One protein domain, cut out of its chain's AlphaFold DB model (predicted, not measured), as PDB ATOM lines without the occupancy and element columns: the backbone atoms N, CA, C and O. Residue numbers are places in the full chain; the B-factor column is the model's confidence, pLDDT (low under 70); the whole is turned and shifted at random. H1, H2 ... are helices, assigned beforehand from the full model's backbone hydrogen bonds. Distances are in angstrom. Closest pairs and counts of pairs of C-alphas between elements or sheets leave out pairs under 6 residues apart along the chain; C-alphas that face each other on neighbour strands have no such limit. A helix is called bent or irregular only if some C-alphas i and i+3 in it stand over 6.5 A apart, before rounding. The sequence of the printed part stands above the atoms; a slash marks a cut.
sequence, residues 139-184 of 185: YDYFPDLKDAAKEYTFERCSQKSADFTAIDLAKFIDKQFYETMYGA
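This is residues 139 to 184 of the 185 residues of the protein "Hypothetical protein" of Didymodactylos carnosus (UniProt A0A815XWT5). A long helical hairpin: H1 runs one way, the chain turns back through a loop, and H2 returns beside H1 in the opposite direction, the two slightly crossed. Residues 157 to 163, of which 157 to 158 belong to H1, stick out at the looped end. The printed part has 46 residues with two named helices, H1 then H2, and no named strand, and its class is all helix. It is only just loose, close to compact, with a radius of gyration of the C-alphas of 11.4 A. Its outline is a rod, spanning 35 by 16 by 15 A.

Look first at residues 143 to 158, which are H1, then at residues 166 to 182, which are H2. The two touch, with 8 pairs of C-alphas within 8 A. Their closest C-alphas are those of Ala 149 and Ile 173, 6.3 A apart. They run opposite ways at a shallow tilt of 34 degrees, only just short of steep, and form a helical hairpin. Their centres are 11.4 A apart. In both H1 and H2, every O i to N i+4 pair is within hydrogen-bond range.

Start at Tyr 139; residues 139 to 142 come before H1. Find C-alpha 143 at (25.665, -25.656, -46.030); from there H1 runs 22.7 A to C-alpha 158 at (26.763, -29.121, -23.588). After the link, H2 begins at Ala 166 and runs 24.3 A to C-alpha 182 at (35.005, -38.413, -51.641). Neither helix is bent.

The two C-alphas farthest apart are those of Lys 160 and Ala 184, 34.9 A. The printed part has no cut, and the link from H1 to H2, 7 residues, is short. The mean pLDDT of the printed part is 90.7; look to residues 183 to 184 for the model's low confidence, under 70.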
ATOM      1  N   TYR A 139      31.362 -22.144 -46.228       85.50
ATOM      2  CA  TYR A 139      30.069 -22.723 -45.870       85.50
ATOM      3  C   TYR A 139      28.895 -22.379 -46.795       85.50
ATOM      4  O   TYR A 139      27.868 -23.044 -46.703       85.50
ATOM      5  N   ASP A 140      29.022 -21.393 -47.682       83.56
ATOM      6  CA  ASP A 140      28.003 -21.101 -48.700       83.56
ATOM      7  C   ASP A 140      27.973 -22.205 -49.768       83.56
ATOM      8  O   ASP A 140      26.920 -22.517 -50.316       83.56
ATOM      9  N   TYR A 141      29.122 -22.843 -50.025       86.25
ATOM     10  CA  TYR A 141      29.227 -24.009 -50.907       86.25
ATOM     11  C   TYR A 141      28.902 -25.332 -50.202       86.25
ATOM     12  O   TYR A 141      28.544 -26.303 -50.863       86.25
ATOM     13  N   PHE A 142      29.027 -25.372 -48.871       89.75
ATOM     14  CA  PHE A 142      28.828 -26.570 -48.052       89.75
ATOM     15  C   PHE A 142      27.908 -26.265 -46.854       89.75
ATOM     16  O   PHE A 142      28.368 -26.259 -45.707       89.75
ATOM     17  N   PRO A 143      26.610 -25.995 -47.096       88.75
ATOM     18  CA  PRO A 143      25.665 -25.656 -46.030       88.75
ATOM     19  C   PRO A 143      25.508 -26.795 -45.015       88.75
ATOM     20  O   PRO A 143      25.524 -26.547 -43.812       88.75
ATOM     21  N   ASP A 144      25.489 -28.048 -45.475       89.94
ATOM     22  CA  ASP A 144      25.369 -29.224 -44.602       89.94
ATOM     23  C   ASP A 144      26.549 -29.333 -43.622       89.94
ATOM     24  O   ASP A 144      26.388 -29.668 -42.447       89.94
ATOM     25  N   LEU A 145      27.748 -28.958 -44.079       92.81
ATOM     26  CA  LEU A 145      28.956 -28.943 -43.257       92.81
ATOM     27  C   LEU A 145      28.887 -27.865 -42.165       92.81
ATOM     28  O   LEU A 145      29.390 -28.069 -41.059       92.81
ATOM     29  N   LYS A 146      28.242 -26.727 -42.455       92.88
ATOM     30  CA  LYS A 146      27.994 -25.652 -41.483       92.88
ATOM     31  C   LYS A 146      27.088 -26.136 -40.360       92.88
ATOM     32  O   LYS A 146      27.361 -25.859 -39.190       92.88
ATOM     33  N   ASP A 147      26.017 -26.833 -40.714       93.00
ATOM     34  CA  ASP A 147      25.033 -27.307 -39.746       93.00
ATOM     35  C   ASP A 147      25.598 -28.452 -38.899       93.00
ATOM     36  O   ASP A 147      25.496 -28.394 -37.672       93.00
ATOM     37  N   ALA A 148      26.351 -29.378 -39.502       93.38
ATOM     38  CA  ALA A 148      27.093 -30.401 -38.765       93.38
ATOM     39  C   ALA A 148      28.127 -29.793 -37.796       93.38
ATOM     40  O   ALA A 148      28.248 -30.225 -36.649       93.38
ATOM     41  N   ALA A 149      28.868 -28.761 -38.221       94.69
ATOM     42  CA  ALA A 149      29.839 -28.079 -37.363       94.69
ATOM     43  C   ALA A 149      29.171 -27.374 -36.169       94.69
ATOM     44  O   ALA A 149      29.708 -27.395 -35.055       94.69
ATOM     45  N   LYS A 150      27.993 -26.770 -36.377       95.06
ATOM     46  CA  LYS A 150      27.195 -26.169 -35.297       95.06
ATOM     47  C   LYS A 150      26.686 -27.222 -34.323       95.06
ATOM     48  O   LYS A 150      26.821 -27.015 -33.119       95.06
ATOM     49  N   GLU A 151      26.130 -28.322 -34.824       96.12
ATOM     50  CA  GLU A 151      25.617 -29.413 -33.992       96.12
ATOM     51  C   GLU A 151      26.733 -30.023 -33.141       96.12
ATOM     52  O   GLU A 151      26.606 -30.084 -31.918       96.12
ATOM     53  N   TYR A 152      27.881 -30.334 -33.752       95.56
ATOM     54  CA  TYR A 152      29.057 -30.834 -33.037       95.56
ATOM     55  C   TYR A 152      29.546 -29.856 -31.961       95.56
ATOM     56  O   TYR A 152      29.830 -30.251 -30.830       95.56
ATOM     57  N   THR A 153      29.616 -28.560 -32.283       95.06
ATOM     58  CA  THR A 153      30.009 -27.528 -31.311       95.06
ATOM     59  C   THR A 153      29.019 -27.455 -30.152       95.06
ATOM     60  O   THR A 153      29.427 -27.371 -28.995       95.06
ATOM     61  N   PHE A 154      27.719 -27.498 -30.443       94.94
ATOM     62  CA  PHE A 154      26.672 -27.462 -29.429       94.94
ATOM     63  C   PHE A 154      26.737 -28.686 -28.511       94.94
ATOM     64  O   PHE A 154      26.720 -28.536 -27.288       94.94
ATOM     65  N   GLU A 155      26.895 -29.882 -29.081       94.62
ATOM     66  CA  GLU A 155      27.045 -31.126 -28.328       94.62
ATOM     67  C   GLU A 155      28.264 -31.061 -27.402       94.62
ATOM     68  O   GLU A 155      28.143 -31.317 -26.201       94.62
ATOM     69  N   ARG A 156      29.423 -30.632 -27.915       93.88
ATOM     70  CA  ARG A 156      30.652 -30.505 -27.122       93.88
ATOM     71  C   ARG A 156      30.537 -29.467 -26.011       93.88
ATOM     72  O   ARG A 156      30.934 -29.747 -24.885       93.88
ATOM     73  N   CYS A 157      29.935 -28.316 -26.289       91.56
ATOM     74  CA  CYS A 157      29.705 -27.273 -25.286       91.56
ATOM     75  C   CYS A 157      28.636 -27.650 -24.247       91.56
ATOM     76  O   CYS A 157      28.589 -27.045 -23.178       91.56
ATOM     77  N   SER A 158      27.772 -28.629 -24.537       92.75
ATOM     78  CA  SER A 158      26.763 -29.121 -23.588       92.75
ATOM     79  C   SER A 158      27.335 -30.076 -22.532       92.75
ATOM     80  O   SER A 158      26.694 -30.340 -21.508       92.75
ATOM     81  N   GLN A 159      28.547 -30.594 -22.753       91.75
ATOM     82  CA  GLN A 159      29.227 -31.477 -21.811       91.75
ATOM     83  C   GLN A 159      29.714 -30.683 -20.590       91.75
ATOM     84  O   GLN A 159      30.032 -29.501 -20.657       91.75
ATOM     85  N   LYS A 160      29.788 -31.343 -19.428       90.69
ATOM     86  CA  LYS A 160      30.273 -30.713 -18.183       90.69
ATOM     87  C   LYS A 160      31.801 -30.537 -18.144       90.69
ATOM     88  O   LYS A 160      32.330 -30.103 -17.123       90.69
ATOM     89  N   SER A 161      32.502 -30.906 -19.213       88.56
ATOM     90  CA  SER A 161      33.945 -30.757 -19.382       88.56
ATOM     91  C   SER A 161      34.252 -29.575 -20.308       88.56
ATOM     92  O   SER A 161      33.551 -29.332 -21.281       88.56
ATOM     93  N   ALA A 162      35.299 -28.815 -19.983       86.31
ATOM     94  CA  ALA A 162      35.771 -27.673 -20.772       86.31
ATOM     95  C   ALA A 162      37.046 -28.039 -21.554       86.31
ATOM     96  O   ALA A 162      38.041 -27.318 -21.523       86.31
ATOM     97  N   ASP A 163      37.039 -29.212 -22.181       92.00
ATOM     98  CA  ASP A 163      38.151 -29.789 -22.942       92.00
ATOM     99  C   ASP A 163      38.038 -29.547 -24.456       92.00
ATOM    100  O   ASP A 163      38.993 -29.787 -25.189       92.00
ATOM    101  N   PHE A 164      36.899 -29.032 -24.921       92.81
ATOM    102  CA  PHE A 164      36.668 -28.705 -26.324       92.81
ATOM    103  C   PHE A 164      37.563 -27.554 -26.803       92.81
ATOM    104  O   PHE A 164      37.502 -26.437 -26.281       92.81
ATOM    105  N   THR A 165      38.361 -27.810 -27.841       94.81
ATOM    106  CA  THR A 165      39.227 -26.802 -28.463       94.81
ATOM    107  C   THR A 165      38.824 -26.501 -29.905       94.81
ATOM    108  O   THR A 165      38.214 -27.315 -30.598       94.81
ATOM    109  N   ALA A 166      39.248 -25.341 -30.414       93.50
ATOM    110  CA  ALA A 166      39.071 -24.989 -31.825       93.50
ATOM    111  C   ALA A 166      39.739 -25.998 -32.784       93.50
ATOM    112  O   ALA A 166      39.278 -26.179 -33.909       93.50
ATOM    113  N   ILE A 167      40.798 -26.685 -32.337       96.06
ATOM    114  CA  ILE A 167      41.480 -27.726 -33.120       96.06
ATOM    115  C   ILE A 167      40.567 -28.945 -33.306       96.06
ATOM    116  O   ILE A 167      40.571 -29.549 -34.378       96.06
ATOM    117  N   ASP A 168      39.768 -29.299 -32.298       94.31
ATOM    118  CA  ASP A 168      38.840 -30.431 -32.382       94.31
ATOM    119  C   ASP A 168      37.714 -30.155 -33.378       94.31
ATOM    120  O   ASP A 168      37.349 -31.039 -34.154       94.31
ATOM    121  N   LEU A 169      37.212 -28.918 -33.404       95.25
ATOM    122  CA  LEU A 169      36.250 -28.469 -34.409       95.25
ATOM    123  C   LEU A 169      36.856 -28.484 -35.819       95.25
ATOM    124  O   LEU A 169      36.232 -28.998 -36.742       95.25
ATOM    125  N   ALA A 170      38.085 -27.986 -35.982       94.81
ATOM    126  CA  ALA A 170      38.768 -27.991 -37.277       94.81
ATOM    127  C   ALA A 170      38.963 -29.415 -37.821       94.81
ATOM    128  O   ALA A 170      38.666 -29.672 -38.985       94.81
ATOM    129  N   LYS A 171      39.389 -30.363 -36.972       95.81
ATOM    130  CA  LYS A 171      39.519 -31.783 -37.346       95.81
ATOM    131  C   LYS A 171      38.180 -32.416 -37.722       95.81
ATOM    132  O   LYS A 171      38.134 -33.238 -38.632       95.81
ATOM    133  N   PHE A 172      37.108 -32.061 -37.013       95.94
ATOM    134  CA  PHE A 172      35.764 -32.537 -37.327       95.94
ATOM    135  C   PHE A 172      35.299 -32.036 -38.701       95.94
ATOM    136  O   PHE A 172      34.866 -32.844 -39.519       95.94
ATOM    137  N   ILE A 173      35.450 -30.735 -38.968       95.81
ATOM    138  CA  ILE A 173      35.084 -30.119 -40.253       95.81
ATOM    139  C   ILE A 173      35.896 -30.732 -41.397       95.81
ATOM    140  O   ILE A 173      35.317 -31.101 -42.412       95.81
ATOM    141  N   ASP A 174      37.211 -30.882 -41.228       94.88
ATOM    142  CA  ASP A 174      38.091 -31.470 -42.244       94.88
ATOM    143  C   ASP A 174      37.656 -32.902 -42.591       94.88
ATOM    144  O   ASP A 174      37.447 -33.238 -43.757       94.88
ATOM    145  N   LYS A 175      37.394 -33.728 -41.571       94.31
ATOM    146  CA  LYS A 175      36.888 -35.092 -41.761       94.31
ATOM    147  C   LYS A 175      35.553 -35.111 -42.517       94.31
ATOM    148  O   LYS A 175      35.431 -35.836 -43.502       94.31
ATOM    149  N   GLN A 176      34.577 -34.316 -42.077       93.56
ATOM    150  CA  GLN A 176      33.252 -34.240 -42.702       93.56
ATOM    151  C   GLN A 176      33.317 -33.730 -44.148       93.56
ATOM    152  O   GLN A 176      32.606 -34.225 -45.024       93.56
ATOM    153  N   PHE A 177      34.214 -32.786 -44.429       93.69
ATOM    154  CA  PHE A 177      34.451 -32.289 -45.779       93.69
ATOM    155  C   PHE A 177      34.946 -33.399 -46.717       93.69
ATOM    156  O   PHE A 177      34.384 -33.581 -47.799       93.69
ATOM    157  N   TYR A 178      35.946 -34.188 -46.305       92.44
ATOM    158  CA  TYR A 178      36.437 -35.307 -47.119       92.44
ATOM    159  C   TYR A 178      35.397 -36.422 -47.285       92.44
ATOM    160  O   TYR A 178      35.294 -36.994 -48.372       92.44
ATOM    161  N   GLU A 179      34.610 -36.717 -46.248       89.88
ATOM    162  CA  GLU A 179      33.501 -37.678 -46.335       89.88
ATOM    163  C   GLU A 179      32.446 -37.221 -47.350       89.88
ATOM    164  O   GLU A 179      32.011 -38.013 -48.183       89.88
ATOM    165  N   THR A 180      32.112 -35.932 -47.362       85.56
ATOM    166  CA  THR A 180      31.148 -35.363 -48.314       85.56
ATOM    167  C   THR A 180      31.695 -35.355 -49.745       85.56
ATOM    168  O   THR A 180      30.982 -35.694 -50.687       85.56
ATOM    169  N   MET A 181      32.974 -35.007 -49.926       85.31
ATOM    170  CA  MET A 181      33.586 -34.848 -51.253       85.31
ATOM    171  C   MET A 181      34.017 -36.165 -51.911       85.31
ATOM    172  O   MET A 181      34.012 -36.262 -53.137       85.31
ATOM    173  N   TYR A 182      34.413 -37.169 -51.125       83.25
ATOM    174  CA  TYR A 182      35.005 -38.413 -51.641       83.25
ATOM    175  C   TYR A 182      34.334 -39.686 -51.109       83.25
ATOM    176  O   TYR A 182      34.644 -40.783 -51.579       83.25
ATOM    177  N   GLY A 183      33.442 -39.564 -50.123       67.25
ATOM    178  CA  GLY A 183      32.746 -40.681 -49.482       67.25
ATOM    179  C   GLY A 183      31.371 -41.007 -50.070       67.25
ATOM    180  O   GLY A 183      30.814 -42.044 -49.715       67.25
ATOM    181  N   ALA A 184      30.839 -40.191 -50.987       55.41
ATOM    182  CA  ALA A 184      29.616 -40.503 -51.724       55.41
ATOM    183  C   ALA A 184      29.887 -41.595 -52.780       55.41
ATOM    184  O   ALA A 184      30.261 -41.308 -53.919       55.41
TER     185      ALA A 184